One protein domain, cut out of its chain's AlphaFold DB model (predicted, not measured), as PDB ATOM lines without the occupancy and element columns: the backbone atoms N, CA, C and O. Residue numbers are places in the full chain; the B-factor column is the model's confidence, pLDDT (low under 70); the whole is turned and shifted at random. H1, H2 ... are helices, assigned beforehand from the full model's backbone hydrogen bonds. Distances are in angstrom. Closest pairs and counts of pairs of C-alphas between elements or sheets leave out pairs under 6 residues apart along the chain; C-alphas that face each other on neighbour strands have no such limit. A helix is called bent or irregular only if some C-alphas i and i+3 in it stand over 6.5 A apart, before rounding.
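What this domain is: This is residues 15 to 111 of the 231 residues of the protein "Ntox50 domain-containing protein" of Peptostreptococcus anaerobius 653-L (UniProt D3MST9). One long helix, H2, makes most of the length of an uneven helical hairpin: the shorter H3 folds back along its later part, and the beginning of H2, residues 47 to 58, sticks out free. Ahead of H2 a long loop swings away to the very short H1, which touches no helix, and after H3 a tail, residues 96 to 111, turns back beside the hairpin. The printed part has 97 residues, with three named helices in the order H1, H2, H3 and no named strand; the class is all helix. The whole is extended, with a radius of gyration of the C-alphas of 20.3 A, and its outline is a rod spanning 65 by 24 by 23 A.

Where its parts are: H2 is the longest helix, residues 47 to 76, and measures 43.5 A from C-alpha 47 at (41.790, -26.329, -12.595) to C-alpha 76 at (0.896, -31.464, 1.300). H3 follows with residues 80 to 95 and measures 22.5 A; its last C-alpha, that of Ser 95, is at (20.995, -37.971, 6.849). H1, residues 15 to 19, measures 6.2 A and begins with C-alpha 15 at (33.518, -8.574, -25.155). No helix is bent or irregular.

How they stand to each other: H2 and H3 touch, with 13 pairs of C-alphas within 8 A. Their closest C-alphas are those of Val 74 and Phe 83, 5.7 A apart. H2 touches H3 with residues 63 to 74 alone. Their lines stand at a shallow tilt of 17 degrees, and they run opposite ways. Their centres are 18.1 A apart. The link between them, 3 residues, is tight, and the two form a helical hairpin. H1 is apart from H2 and from H3. In H1, H2 and H3 each O i to N i+4 pair is within hydrogen-bond range.

The domain as a whole: The two C-alphas farthest apart are those of Gly 37 and Thr 81, at 66.7 A. The link from H1 to H2 is long, with 27 residues, 20 to 46. Residues 15 to 22, of which 15 to 19 belong to H1, residues 24 to 30, and residues 32 to 58, of which 47 to 58 belong to H2, stand free. Without these stretches the body has 55 residues and spans 51 by 24 by 18 A. The printed part has no cut. The mean pLDDT of the printed part is 82.4, and the model's confidence is low, under 70, at residues 99 to 110.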
ATOM      1  N   SER A  15      34.488  -8.023 -24.202       83.50
ATOM      2  CA  SER A  15      33.518  -8.574 -25.155       83.50
ATOM      3  C   SER A  15      33.784 -10.037 -25.506       83.50
ATOM      4  O   SER A  15      32.836 -10.785 -25.718       83.50
ATOM      5  N   GLU A  16      35.055 -10.441 -25.554       85.12
ATOM      6  CA  GLU A  16      35.464 -11.826 -25.808       85.12
ATOM      7  C   GLU A  16      35.082 -12.713 -24.619       85.12
ATOM      8  O   GLU A  16      34.377 -13.705 -24.787       85.12
ATOM      9  N   ALA A  17      35.387 -12.272 -23.395       82.62
ATOM     10  CA  ALA A  17      34.996 -12.984 -22.180       82.62
ATOM     11  C   ALA A  17      33.465 -13.108 -22.018       82.62
ATOM     12  O   ALA A  17      32.967 -14.137 -21.563       82.62
ATOM     13  N   VAL A  18      32.695 -12.078 -22.396       85.31
ATOM     14  CA  VAL A  18      31.219 -12.140 -22.402       85.31
ATOM     15  C   VAL A  18      30.709 -13.143 -23.441       85.31
ATOM     16  O   VAL A  18      29.784 -13.898 -23.139       85.31
ATOM     17  N   ALA A  19      31.319 -13.204 -24.630       86.06
ATOM     18  CA  ALA A  19      30.980 -14.206 -25.645       86.06
ATOM     19  C   ALA A  19      31.271 -15.643 -25.165       86.06
ATOM     20  O   ALA A  19      30.516 -16.559 -25.486       86.06
ATOM     21  N   GLU A  20      32.301 -15.825 -24.335       85.25
ATOM     22  CA  GLU A  20      32.629 -17.095 -23.670       85.25
ATOM     23  C   GLU A  20      31.772 -17.392 -22.418       85.25
ATOM     24  O   GLU A  20      31.892 -18.460 -21.817       85.25
ATOM     25  N   GLY A  21      30.860 -16.489 -22.035       81.62
ATOM     26  CA  GLY A  21      29.853 -16.727 -20.997       81.62
ATOM     27  C   GLY A  21      30.032 -15.943 -19.694       81.62
ATOM     28  O   GLY A  21      29.285 -16.186 -18.740       81.62
ATOM     29  N   LEU A  22      30.965 -14.989 -19.615       82.81
ATOM     30  CA  LEU A  22      31.029 -14.039 -18.498       82.81
ATOM     31  C   LEU A  22      29.718 -13.223 -18.421       82.81
ATOM     32  O   LEU A  22      29.174 -12.814 -19.441       82.81
ATOM     33  N   LEU A  23      29.209 -12.972 -17.207       84.19
ATOM     34  CA  LEU A  23      27.945 -12.249 -16.942       84.19
ATOM     35  C   LEU A  23      26.651 -12.942 -17.425       84.19
ATOM     36  O   LEU A  23      25.634 -12.284 -17.639       84.19
ATOM     37  N   HIS A  24      26.632 -14.272 -17.549       81.62
ATOM     38  CA  HIS A  24      25.382 -15.020 -17.768       81.62
ATOM     39  C   HIS A  24      24.357 -14.838 -16.615       81.62
ATOM     40  O   HIS A  24      24.705 -14.430 -15.514       81.62
ATOM     41  N   VAL A  25      23.083 -15.208 -16.808       82.88
ATOM     42  CA  VAL A  25      21.988 -14.948 -15.829       82.88
ATOM     43  C   VAL A  25      22.243 -15.512 -14.417       82.88
ATOM     44  O   VAL A  25      21.764 -14.969 -13.427       82.88
ATOM     45  N   ASN A  26      23.022 -16.590 -14.307       75.31
ATOM     46  CA  ASN A  26      23.386 -17.215 -13.026       75.31
ATOM     47  C   ASN A  26      24.790 -16.812 -12.533       75.31
ATOM     48  O   ASN A  26      25.297 -17.399 -11.573       75.31
ATOM     49  N   CYS A  27      25.439 -15.869 -13.211       78.25
ATOM     50  CA  CYS A  27      26.776 -15.387 -12.914       78.25
ATOM     51  C   CYS A  27      26.716 -14.434 -11.715       78.25
ATOM     52  O   CYS A  27      25.948 -13.477 -11.725       78.25
ATOM     53  N   GLN A  28      27.524 -14.679 -10.682       73.38
ATOM     54  CA  GLN A  28      27.626 -13.796  -9.509       73.38
ATOM     55  C   GLN A  28      28.883 -12.911  -9.543       73.38
ATOM     56  O   GLN A  28      29.270 -12.347  -8.523       73.38
ATOM     57  N   HIS A  29      29.550 -12.816 -10.697       79.56
ATOM     58  CA  HIS A  29      30.733 -11.975 -10.846       79.56
ATOM     59  C   HIS A  29      30.331 -10.499 -10.847       79.56
ATOM     60  O   HIS A  29      29.374 -10.109 -11.513       79.56
ATOM     61  N   ASN A  30      31.082  -9.690 -10.104       77.56
ATOM     62  CA  ASN A  30      30.975  -8.238 -10.135       77.56
ATOM     63  C   ASN A  30      32.104  -7.665 -11.005       77.56
ATOM     64  O   ASN A  30      33.221  -8.185 -10.988       77.56
ATOM     65  N   LEU A  31      31.813  -6.603 -11.753       80.56
ATOM     66  CA  LEU A  31      32.795  -5.879 -12.550       80.56
ATOM     67  C   LEU A  31      33.423  -4.789 -11.679       80.56
ATOM     68  O   LEU A  31      32.820  -3.743 -11.456       80.56
ATOM     69  N   ASN A  32      34.642  -5.029 -11.208       79.56
ATOM     70  CA  ASN A  32      35.427  -4.016 -10.508       79.56
ATOM     71  C   ASN A  32      36.551  -3.517 -11.420       79.56
ATOM     72  O   ASN A  32      37.182  -4.308 -12.122       79.56
ATOM     73  N   THR A  33      36.826  -2.214 -11.387       82.19
ATOM     74  CA  THR A  33      37.974  -1.624 -12.081       82.19
ATOM     75  C   THR A  33      39.284  -2.113 -11.462       82.19
ATOM     76  O   THR A  33      39.467  -2.078 -10.245       82.19
ATOM     77  N   PHE A  34      40.200  -2.591 -12.307       81.50
ATOM     78  CA  PHE A  34      41.534  -3.021 -11.896       81.50
ATOM     79  C   PHE A  34      42.513  -1.845 -11.973       81.50
ATOM     80  O   PHE A  34      42.680  -1.247 -13.034       81.50
ATOM     81  N   TYR A  35      43.181  -1.540 -10.862       83.12
ATOM     82  CA  TYR A  35      44.194  -0.488 -10.775       83.12
ATOM     83  C   TYR A  35      45.587  -1.116 -10.603       83.12
ATOM     84  O   TYR A  35      45.851  -1.710  -9.552       83.12
ATOM     85  N   PRO A  36      46.502  -0.999 -11.584       79.75
ATOM     86  CA  PRO A  36      47.862  -1.523 -11.465       79.75
ATOM     87  C   PRO A  36      48.576  -0.983 -10.215       79.75
ATOM     88  O   PRO A  36      48.545   0.213  -9.946       79.75
ATOM     89  N   GLY A  37      49.199  -1.863  -9.426       83.50
ATOM     90  CA  GLY A  37      49.912  -1.501  -8.190       83.50
ATOM     91  C   GLY A  37      49.038  -1.328  -6.940       83.50
ATOM     92  O   GLY A  37      49.571  -1.383  -5.836       83.50
ATOM     93  N   ILE A  38      47.714  -1.186  -7.087       84.94
ATOM     94  CA  ILE A  38      46.751  -1.102  -5.969       84.94
ATOM     95  C   ILE A  38      45.917  -2.386  -5.881       84.94
ATOM     96  O   ILE A  38      45.717  -2.942  -4.803       84.94
ATOM     97  N   SER A  39      45.424  -2.877  -7.019       82.50
ATOM     98  CA  SER A  39      44.634  -4.100  -7.107       82.50
ATOM     99  C   SER A  39      45.532  -5.336  -7.135       82.50
ATOM    100  O   SER A  39      46.408  -5.479  -7.987       82.50
ATOM    101  N   THR A  40      45.271  -6.284  -6.238       80.75
ATOM    102  CA  THR A  40      45.923  -7.597  -6.234       80.75
ATOM    103  C   THR A  40      45.225  -8.544  -7.203       80.75
ATOM    104  O   THR A  40      44.036  -8.832  -7.045       80.75
ATOM    105  N   LYS A  41      45.965  -9.059  -8.191       80.06
ATOM    106  CA  LYS A  41      45.459 -10.107  -9.087       80.06
ATOM    107  C   LYS A  41      45.168 -11.371  -8.263       80.06
ATOM    108  O   LYS A  41      46.024 -11.765  -7.467       80.06
ATOM    109  N   PRO A  42      43.994 -12.009  -8.427       79.31
ATOM    110  CA  PRO A  42      43.709 -13.253  -7.729       79.31
ATOM    111  C   PRO A  42      44.721 -14.338  -8.133       79.31
ATOM    112  O   PRO A  42      45.202 -14.336  -9.272       79.31
ATOM    113  N   PRO A  43      45.051 -15.264  -7.217       83.69
ATOM    114  CA  PRO A  43      45.950 -16.363  -7.529       83.69
ATOM    115  C   PRO A  43      45.342 -17.256  -8.614       83.69
ATOM    116  O   PRO A  43      44.125 -17.450  -8.674       83.69
ATOM    117  N   THR A  44      46.193 -17.834  -9.457       82.88
ATOM    118  CA  THR A  44      45.775 -18.893 -10.377       82.88
ATOM    119  C   THR A  44      45.387 -20.122  -9.568       82.88
ATOM    120  O   THR A  44      46.196 -20.645  -8.800       82.88
ATOM    121  N   LEU A  45      44.145 -20.570  -9.722       83.56
ATOM    122  CA  LEU A  45      43.665 -21.795  -9.098       83.56
ATOM    123  C   LEU A  45      44.045 -22.999  -9.960       83.56
ATOM    124  O   LEU A  45      44.073 -22.910 -11.185       83.56
ATOM    125  N   ASP A  46      44.309 -24.126  -9.306       88.06
ATOM    126  CA  ASP A  46      44.492 -25.419  -9.965       88.06
ATOM    127  C   ASP A  46      43.152 -25.874 -10.582       88.06
ATOM    128  O   ASP A  46      42.200 -26.108  -9.822       88.06
ATOM    129  N   PRO A  47      43.046 -25.998 -11.923       86.06
ATOM    130  CA  PRO A  47      41.790 -26.329 -12.595       86.06
ATOM    131  C   PRO A  47      41.147 -27.615 -12.071       86.06
ATOM    132  O   PRO A  47      39.934 -27.661 -11.868       86.06
ATOM    133  N   SER A  48      41.950 -28.639 -11.764       87.81
ATOM    134  CA  SER A  48      41.433 -29.924 -11.282       87.81
ATOM    135  C   SER A  48      40.738 -29.788  -9.925       87.81
ATOM    136  O   SER A  48      39.645 -30.321  -9.729       87.81
ATOM    137  N   LYS A  49      41.311 -29.001  -9.005       87.06
ATOM    138  CA  LYS A  49      40.710 -28.747  -7.684       87.06
ATOM    139  C   LYS A  49      39.437 -27.908  -7.775       87.06
ATOM    140  O   LYS A  49      38.510 -28.113  -6.989       87.06
ATOM    141  N   VAL A  50      39.373 -26.971  -8.726       85.06
ATOM    142  CA  VAL A  50      38.169 -26.163  -8.980       85.06
ATOM    143  C   VAL A  50      37.022 -27.049  -9.470       85.06
ATOM    144  O   VAL A  50      35.907 -26.947  -8.950       85.06
ATOM    145  N   ASP A  51      37.296 -27.957 -10.405       85.88
ATOM    146  CA  ASP A  51      36.294 -28.880 -10.944       85.88
ATOM    147  C   ASP A  51      35.746 -29.843  -9.885       85.88
ATOM    148  O   ASP A  51      34.538 -30.100  -9.832       85.88
ATOM    149  N   GLU A  52      36.606 -30.371  -9.014       87.94
ATOM    150  CA  GLU A  52      36.196 -31.220  -7.891       87.94
ATOM    151  C   GLU A  52      35.307 -30.460  -6.899       87.94
ATOM    152  O   GLU A  52      34.203 -30.913  -6.578       87.94
ATOM    153  N   ALA A  53      35.720 -29.259  -6.485       85.00
ATOM    154  CA  ALA A  53      34.929 -28.408  -5.598       85.00
ATOM    155  C   ALA A  53      33.568 -28.034  -6.217       85.00
ATOM    156  O   ALA A  53      32.537 -27.993  -5.526       85.00
ATOM    157  N   TYR A  54      33.533 -27.804  -7.532       84.50
ATOM    158  CA  TYR A  54      32.299 -27.557  -8.269       84.50
ATOM    159  C   TYR A  54      31.376 -28.783  -8.266       84.50
ATOM    160  O   TYR A  54      30.182 -28.649  -7.972       84.50
ATOM    161  N   LYS A  55      31.904 -29.985  -8.535       88.44
ATOM    162  CA  LYS A  55      31.137 -31.245  -8.507       88.44
ATOM    163  C   LYS A  55      30.520 -31.501  -7.133       88.44
ATOM    164  O   LYS A  55      29.324 -31.801  -7.060       88.44
ATOM    165  N   GLU A  56      31.276 -31.299  -6.056       86.25
ATOM    166  CA  GLU A  56      30.762 -31.449  -4.690       86.25
ATOM    167  C   GLU A  56      29.681 -30.411  -4.363       86.25
ATOM    168  O   GLU A  56      28.607 -30.757  -3.861       86.25
ATOM    169  N   THR A  57      29.876 -29.153  -4.768       84.12
ATOM    170  CA  THR A  57      28.851 -28.104  -4.627       84.12
ATOM    171  C   THR A  57      27.563 -28.472  -5.375       84.12
ATOM    172  O   THR A  57      26.454 -28.290  -4.865       84.12
ATOM    173  N   GLN A  58      27.670 -29.014  -6.593       86.38
ATOM    174  CA  GLN A  58      26.509 -29.457  -7.367       86.38
ATOM    175  C   GLN A  58      25.811 -30.655  -6.719       86.38
ATOM    176  O   GLN A  58      24.576 -30.691  -6.681       86.38
ATOM    177  N   ARG A  59      26.569 -31.611  -6.174       88.44
ATOM    178  CA  ARG A  59      26.035 -32.747  -5.412       88.44
ATOM    179  C   ARG A  59      25.252 -32.269  -4.189       88.44
ATOM    180  O   ARG A  59      24.100 -32.674  -4.019       88.44
ATOM    181  N   GLN A  60      25.816 -31.347  -3.410       85.12
ATOM    182  CA  GLN A  60      25.149 -30.731  -2.263       85.12
ATOM    183  C   GLN A  60      23.849 -30.030  -2.684       85.12
ATOM    184  O   GLN A  60      22.779 -30.326  -2.150       85.12
ATOM    185  N   ARG A  61      23.884 -29.187  -3.727       85.31
ATOM    186  CA  ARG A  61      22.687 -28.498  -4.252       85.31
ATOM    187  C   ARG A  61      21.596 -29.467  -4.715       85.31
ATOM    188  O   ARG A  61      20.410 -29.184  -4.538       85.31
ATOM    189  N   ARG A  62      21.959 -30.603  -5.327       89.56
ATOM    190  CA  ARG A  62      20.993 -31.645  -5.726       89.56
ATOM    191  C   ARG A  62      20.287 -32.242  -4.510       89.56
ATOM    192  O   ARG A  62      19.058 -32.345  -4.540       89.56
ATOM    193  N   LEU A  63      21.034 -32.571  -3.455       88.19
ATOM    194  CA  LEU A  63      20.480 -33.085  -2.199       88.19
ATOM    195  C   LEU A  63      19.557 -32.063  -1.537       88.19
ATOM    196  O   LEU A  63      18.411 -32.380  -1.233       88.19
ATOM    197  N   GLU A  64      19.983 -30.808  -1.414       86.38
ATOM    198  CA  GLU A  64      19.133 -29.781  -0.812       86.38
ATOM    199  C   GLU A  64      17.840 -29.537  -1.606       86.38
ATOM    200  O   GLU A  64      16.779 -29.304  -1.026       86.38
ATOM    201  N   ARG A  65      17.889 -29.574  -2.946       87.62
ATOM    202  CA  ARG A  65      16.676 -29.488  -3.779       87.62
ATOM    203  C   ARG A  65      15.756 -30.684  -3.542       87.62
ATOM    204  O   ARG A  65      14.541 -30.499  -3.541       87.62
ATOM    205  N   ALA A  66      16.309 -31.882  -3.348       91.50
ATOM    206  CA  ALA A  66      15.529 -33.068  -3.006       91.50
ATOM    207  C   ALA A  66      14.846 -32.909  -1.640       91.50
ATOM    208  O   ALA A  66      13.637 -33.104  -1.561       91.50
ATOM    209  N   ILE A  67      15.567 -32.432  -0.620       89.88
ATOM    210  CA  ILE A  67      15.014 -32.127   0.711       89.88
ATOM    211  C   ILE A  67      13.894 -31.081   0.605       89.88
ATOM    212  O   ILE A  67      12.794 -31.297   1.104       89.88
ATOM    213  N   ARG A  68      14.115 -29.974  -0.121       87.12
ATOM    214  CA  ARG A  68      13.089 -28.934  -0.359       87.12
ATOM    215  C   ARG A  68      11.838 -29.482  -1.049       87.12
ATOM    216  O   ARG A  68      10.729 -29.046  -0.753       87.12
ATOM    217  N   ARG A  69      11.994 -30.398  -2.010       89.75
ATOM    218  CA  ARG A  69      10.853 -31.076  -2.644       89.75
ATOM    219  C   ARG A  69      10.137 -31.975  -1.644       89.75
ATOM    220  O   ARG A  69       8.927 -31.854  -1.517       89.75
ATOM    221  N   GLN A  70      10.872 -32.793  -0.901       92.06
ATOM    222  CA  GLN A  70      10.287 -33.748   0.033       92.06
ATOM    223  C   GLN A  70       9.562 -33.057   1.196       92.06
ATOM    224  O   GLN A  70       8.447 -33.449   1.516       92.06
ATOM    225  N   LYS A  71      10.110 -31.968   1.756       89.19
ATOM    226  CA  LYS A  71       9.417 -31.147   2.769       89.19
ATOM    227  C   LYS A  71       8.066 -30.628   2.262       89.19
ATOM    228  O   LYS A  71       7.092 -30.640   3.005       89.19
ATOM    229  N   ARG A  72       7.983 -30.219   0.987       87.31
ATOM    230  CA  ARG A  72       6.712 -29.806   0.363       87.31
ATOM    231  C   ARG A  72       5.731 -30.964   0.206       87.31
ATOM    232  O   ARG A  72       4.549 -30.760   0.440       87.31
ATOM    233  N   VAL A  73       6.213 -32.153  -0.160       90.75
ATOM    234  CA  VAL A  73       5.376 -33.362  -0.245       90.75
ATOM    235  C   VAL A  73       4.786 -33.685   1.125       90.75
ATOM    236  O   VAL A  73       3.571 -33.723   1.252       90.75
ATOM    237  N   VAL A  74       5.625 -33.798   2.160       91.38
ATOM    238  CA  VAL A  74       5.197 -34.093   3.540       91.38
ATOM    239  C   VAL A  74       4.185 -33.068   4.061       91.38
ATOM    240  O   VAL A  74       3.228 -33.423   4.737       91.38
ATOM    241  N   ALA A  75       4.362 -31.789   3.736       87.88
ATOM    242  CA  ALA A  75       3.415 -30.753   4.136       87.88
ATOM    243  C   ALA A  75       2.074 -30.820   3.386       87.88
ATOM    244  O   ALA A  75       1.057 -30.380   3.916       87.88
ATOM    245  N   GLY A  76       2.076 -31.339   2.154       88.00
ATOM    246  CA  GLY A  76       0.896 -31.464   1.300       88.00
ATOM    247  C   GLY A  76       0.169 -32.808   1.399       88.00
ATOM    248  O   GLY A  76      -0.882 -32.963   0.780       88.00
ATOM    249  N   THR A  77       0.698 -33.789   2.136       91.00
ATOM    250  CA  THR A  77       0.032 -35.089   2.298       91.00
ATOM    251  C   THR A  77      -1.267 -34.964   3.088       91.00
ATOM    252  O   THR A  77      -1.329 -34.272   4.103       91.00
ATOM    253  N   THR A  78      -2.291 -35.692   2.647       88.62
ATOM    254  CA  THR A  78      -3.639 -35.704   3.240       88.62
ATOM    255  C   THR A  78      -3.940 -36.950   4.071       88.62
ATOM    256  O   THR A  78      -5.002 -37.029   4.680       88.62
ATOM    257  N   ASP A  79      -3.020 -37.913   4.108       89.56
ATOM    258  CA  ASP A  79      -3.166 -39.188   4.809       89.56
ATOM    259  C   ASP A  79      -1.991 -39.394   5.770       89.56
ATOM    260  O   ASP A  79      -0.832 -39.144   5.423       89.56
ATOM    261  N   LEU A  80      -2.293 -39.876   6.977       89.44
ATOM    262  CA  LEU A  80      -1.327 -40.175   8.027       89.44
ATOM    263  C   LEU A  80      -0.340 -41.281   7.622       89.44
ATOM    264  O   LEU A  80       0.833 -41.224   7.999       89.44
ATOM    265  N   THR A  81      -0.781 -42.287   6.860       90.50
ATOM    266  CA  THR A  81       0.099 -43.386   6.428       90.50
ATOM    267  C   THR A  81       1.160 -42.883   5.445       90.50
ATOM    268  O   THR A  81       2.362 -43.079   5.658       90.50
ATOM    269  N   ASN A  82       0.723 -42.140   4.425       92.94
ATOM    270  CA  ASN A  82       1.584 -41.491   3.441       92.94
ATOM    271  C   ASN A  82       2.508 -40.466   4.097       92.94
ATOM    272  O   ASN A  82       3.710 -40.485   3.838       92.94
ATOM    273  N   PHE A  83       1.986 -39.663   5.026       93.19
ATOM    274  CA  PHE A  83       2.778 -38.719   5.806       93.19
ATOM    275  C   PHE A  83       3.956 -39.405   6.513       93.19
ATOM    276  O   PHE A  83       5.095 -38.953   6.403       93.19
ATOM    277  N   ASN A  84       3.721 -40.524   7.210       92.19
ATOM    278  CA  ASN A  84       4.790 -41.245   7.912       92.19
ATOM    279  C   ASN A  84       5.831 -41.821   6.936       92.19
ATOM    280  O   ASN A  84       7.034 -41.757   7.199       92.19
ATOM    281  N   ASN A  85       5.381 -42.346   5.793       94.50
ATOM    282  CA  ASN A  85       6.270 -42.847   4.747       94.50
ATOM    283  C   ASN A  85       7.138 -41.738   4.144       94.50
ATOM    284  O   ASN A  85       8.346 -41.919   3.982       94.50
ATOM    285  N   ASP A  86       6.546 -40.589   3.835       93.19
ATOM    286  CA  ASP A  86       7.246 -39.460   3.232       93.19
ATOM    287  C   ASP A  86       8.146 -38.729   4.227       93.19
ATOM    288  O   ASP A  86       9.209 -38.239   3.835       93.19
ATOM    289  N   LYS A  87       7.779 -38.722   5.512       92.50
ATOM    290  CA  LYS A  87       8.640 -38.251   6.596       92.50
ATOM    291  C   LYS A  87       9.899 -39.112   6.719       92.50
ATOM    292  O   LYS A  87      10.993 -38.568   6.793       92.50
ATOM    293  N   ARG A  88       9.775 -40.439   6.646       94.31
ATOM    294  CA  ARG A  88      10.933 -41.349   6.648       94.31
ATOM    295  C   ARG A  88      11.875 -41.088   5.464       94.31
ATOM    296  O   ARG A  88      13.088 -41.049   5.646       94.31
ATOM    297  N   LYS A  89      11.333 -40.845   4.264       94.44
ATOM    298  CA  LYS A  89      12.142 -40.444   3.093       94.44
ATOM    299  C   LYS A  89      12.856 -39.109   3.320       94.44
ATOM    300  O   LYS A  89      13.981 -38.930   2.861       94.44
ATOM    301  N   LEU A  90      12.206 -38.156   3.995       91.69
ATOM    302  CA  LEU A  90      12.817 -36.872   4.339       91.69
ATOM    303  C   LEU A  90      14.007 -37.064   5.286       91.69
ATOM    304  O   LEU A  90      15.083 -36.557   4.990       91.69
ATOM    305  N   GLU A  91      13.831 -37.836   6.358       91.06
ATOM    306  CA  GLU A  91      14.892 -38.164   7.322       91.06
ATOM    307  C   GLU A  91      16.075 -38.869   6.634       91.06
ATOM    308  O   GLU A  91      17.239 -38.546   6.879       91.06
ATOM    309  N   GLU A  92      15.791 -39.771   5.690       93.19
ATOM    310  CA  GLU A  92      16.817 -40.422   4.877       93.19
ATOM    311  C   GLU A  92      17.593 -39.409   4.016       93.19
ATOM    312  O   GLU A  92      18.823 -39.445   3.971       93.19
ATOM    313  N   LEU A  93      16.911 -38.466   3.360       90.75
ATOM    314  CA  LEU A  93      17.564 -37.419   2.569       90.75
ATOM    315  C   LEU A  93      18.388 -36.458   3.433       90.75
ATOM    316  O   LEU A  93      19.474 -36.054   3.017       90.75
ATOM    317  N   GLU A  94      17.892 -36.100   4.617       87.31
ATOM    318  CA  GLU A  94      18.589 -35.235   5.571       87.31
ATOM    319  C   GLU A  94      19.848 -35.910   6.128       87.31
ATOM    320  O   GLU A  94      20.886 -35.262   6.231       87.31
ATOM    321  N   SER A  95      19.814 -37.224   6.385       89.00
ATOM    322  CA  SER A  95      20.995 -37.971   6.849       89.00
ATOM    323  C   SER A  95      22.120 -38.067   5.807       89.00
ATOM    324  O   SER A  95      23.290 -38.170   6.170       89.00
ATOM    325  N   ARG A  96      21.784 -37.993   4.510       88.56
ATOM    326  CA  ARG A  96      22.755 -37.968   3.399       88.56
ATOM    327  C   ARG A  96      23.440 -36.610   3.230       88.56
ATOM    328  O   ARG A  96      24.386 -36.510   2.446       88.56
ATOM    329  N   LEU A  97      22.954 -35.558   3.892       82.44
ATOM    330  CA  LEU A  97      23.552 -34.231   3.819       82.44
ATOM    331  C   LEU A  97      24.817 -34.191   4.701       82.44
ATOM    332  O   LEU A  97      24.746 -34.548   5.878       82.44
ATOM    333  N   PRO A  98      25.980 -33.757   4.180       75.38
ATOM    334  CA  PRO A  98      27.181 -33.637   4.998       75.38
ATOM    335  C   PRO A  98      26.972 -32.600   6.111       75.38
ATOM    336  O   PRO A  98      26.436 -31.517   5.870       75.38
ATOM    337  N   LYS A  99      27.416 -32.924   7.334       63.34
ATOM    338  CA  LYS A  99      27.386 -32.035   8.509       63.34
ATOM    339  C   LYS A  99      28.463 -30.939   8.381       63.34
ATOM    340  O   LYS A  99      29.467 -30.980   9.079       63.34
ATOM    341  N   GLY A 100      28.292 -30.014   7.439       63.44
ATOM    342  CA  GLY A 100      29.145 -28.833   7.225       63.44
ATOM    343  C   GLY A 100      28.356 -27.519   7.311       63.44
ATOM    344  O   GLY A 100      27.160 -27.548   7.598       63.44
ATOM    345  N   ASP A 101      29.024 -26.382   7.065       53.75
ATOM    346  CA  ASP A 101      28.534 -25.004   7.272       53.75
ATOM    347  C   ASP A 101      27.024 -24.800   7.044       53.75
ATOM    348  O   ASP A 101      26.524 -24.622   5.927       53.75
ATOM    349  N   ILE A 102      26.314 -24.731   8.170       50.84
ATOM    350  CA  ILE A 102      24.857 -24.592   8.333       50.84
ATOM    351  C   ILE A 102      24.314 -23.304   7.664       50.84
ATOM    352  O   ILE A 102      23.117 -23.159   7.412       50.84
ATOM    353  N   GLY A 103      25.198 -22.356   7.326       48.78
ATOM    354  CA  GLY A 103      24.861 -21.069   6.715       48.78
ATOM    355  C   GLY A 103      24.394 -21.136   5.255       48.78
ATOM    356  O   GLY A 103      23.625 -20.270   4.839       48.78
ATOM    357  N   LYS A 104      24.798 -22.154   4.476       46.25
ATOM    358  CA  LYS A 104      24.420 -22.292   3.046       46.25
ATOM    359  C   LYS A 104      23.156 -23.140   2.821       46.25
ATOM    360  O   LYS A 104      22.568 -23.108   1.744       46.25
ATOM    361  N   THR A 105      22.698 -23.832   3.859       49.41
ATOM    362  CA  THR A 105      21.674 -24.888   3.842       49.41
ATOM    363  C   THR A 105      20.359 -24.466   4.505       49.41
ATOM    364  O   THR A 105      19.584 -25.316   4.936       49.41
ATOM    365  N   LYS A 106      20.042 -23.162   4.566       53.09
ATOM    366  CA  LYS A 106      18.726 -22.695   5.042       53.09
ATOM    367  C   LYS A 106      17.633 -23.070   4.037       53.09
ATOM    368  O   LYS A 106      17.227 -22.295   3.171       53.09
ATOM    369  N   VAL A 107      17.163 -24.305   4.116       56.16
ATOM    370  CA  VAL A 107      15.850 -24.682   3.608       56.16
ATOM    371  C   VAL A 107      14.837 -24.063   4.562       56.16
ATOM    372  O   VAL A 107      14.951 -24.283   5.760       56.16
ATOM    373  N   ARG A 108      13.871 -23.277   4.063       60.72
ATOM    374  CA  ARG A 108      12.755 -22.824   4.907       60.72
ATOM    375  C   ARG A 108      12.115 -24.054   5.536       60.72
ATOM    376  O   ARG A 108      11.674 -24.946   4.808       60.72
ATOM    377  N   ASP A 109      12.109 -24.100   6.858       64.88
ATOM    378  CA  ASP A 109      11.454 -25.180   7.566       64.88
ATOM    379  C   ASP A 109       9.954 -25.062   7.354       64.88
ATOM    380  O   ASP A 109       9.353 -24.000   7.518       64.88
ATOM    381  N   VAL A 110       9.370 -26.162   6.894       68.38
ATOM    382  CA  VAL A 110       7.925 -26.319   6.873       68.38
ATOM    383  C   VAL A 110       7.551 -26.963   8.196       68.38
ATOM    384  O   VAL A 110       8.233 -27.894   8.632       68.38
ATOM    385  N   ASP A 111       6.495 -26.473   8.840       76.00
ATOM    386  CA  ASP A 111       6.012 -27.047  10.092       76.00
ATOM    387  C   ASP A 111       5.308 -28.387   9.834       76.00
ATOM    388  O   ASP A 111       4.089 -28.490   9.719       76.00
TER     389      ASP A 111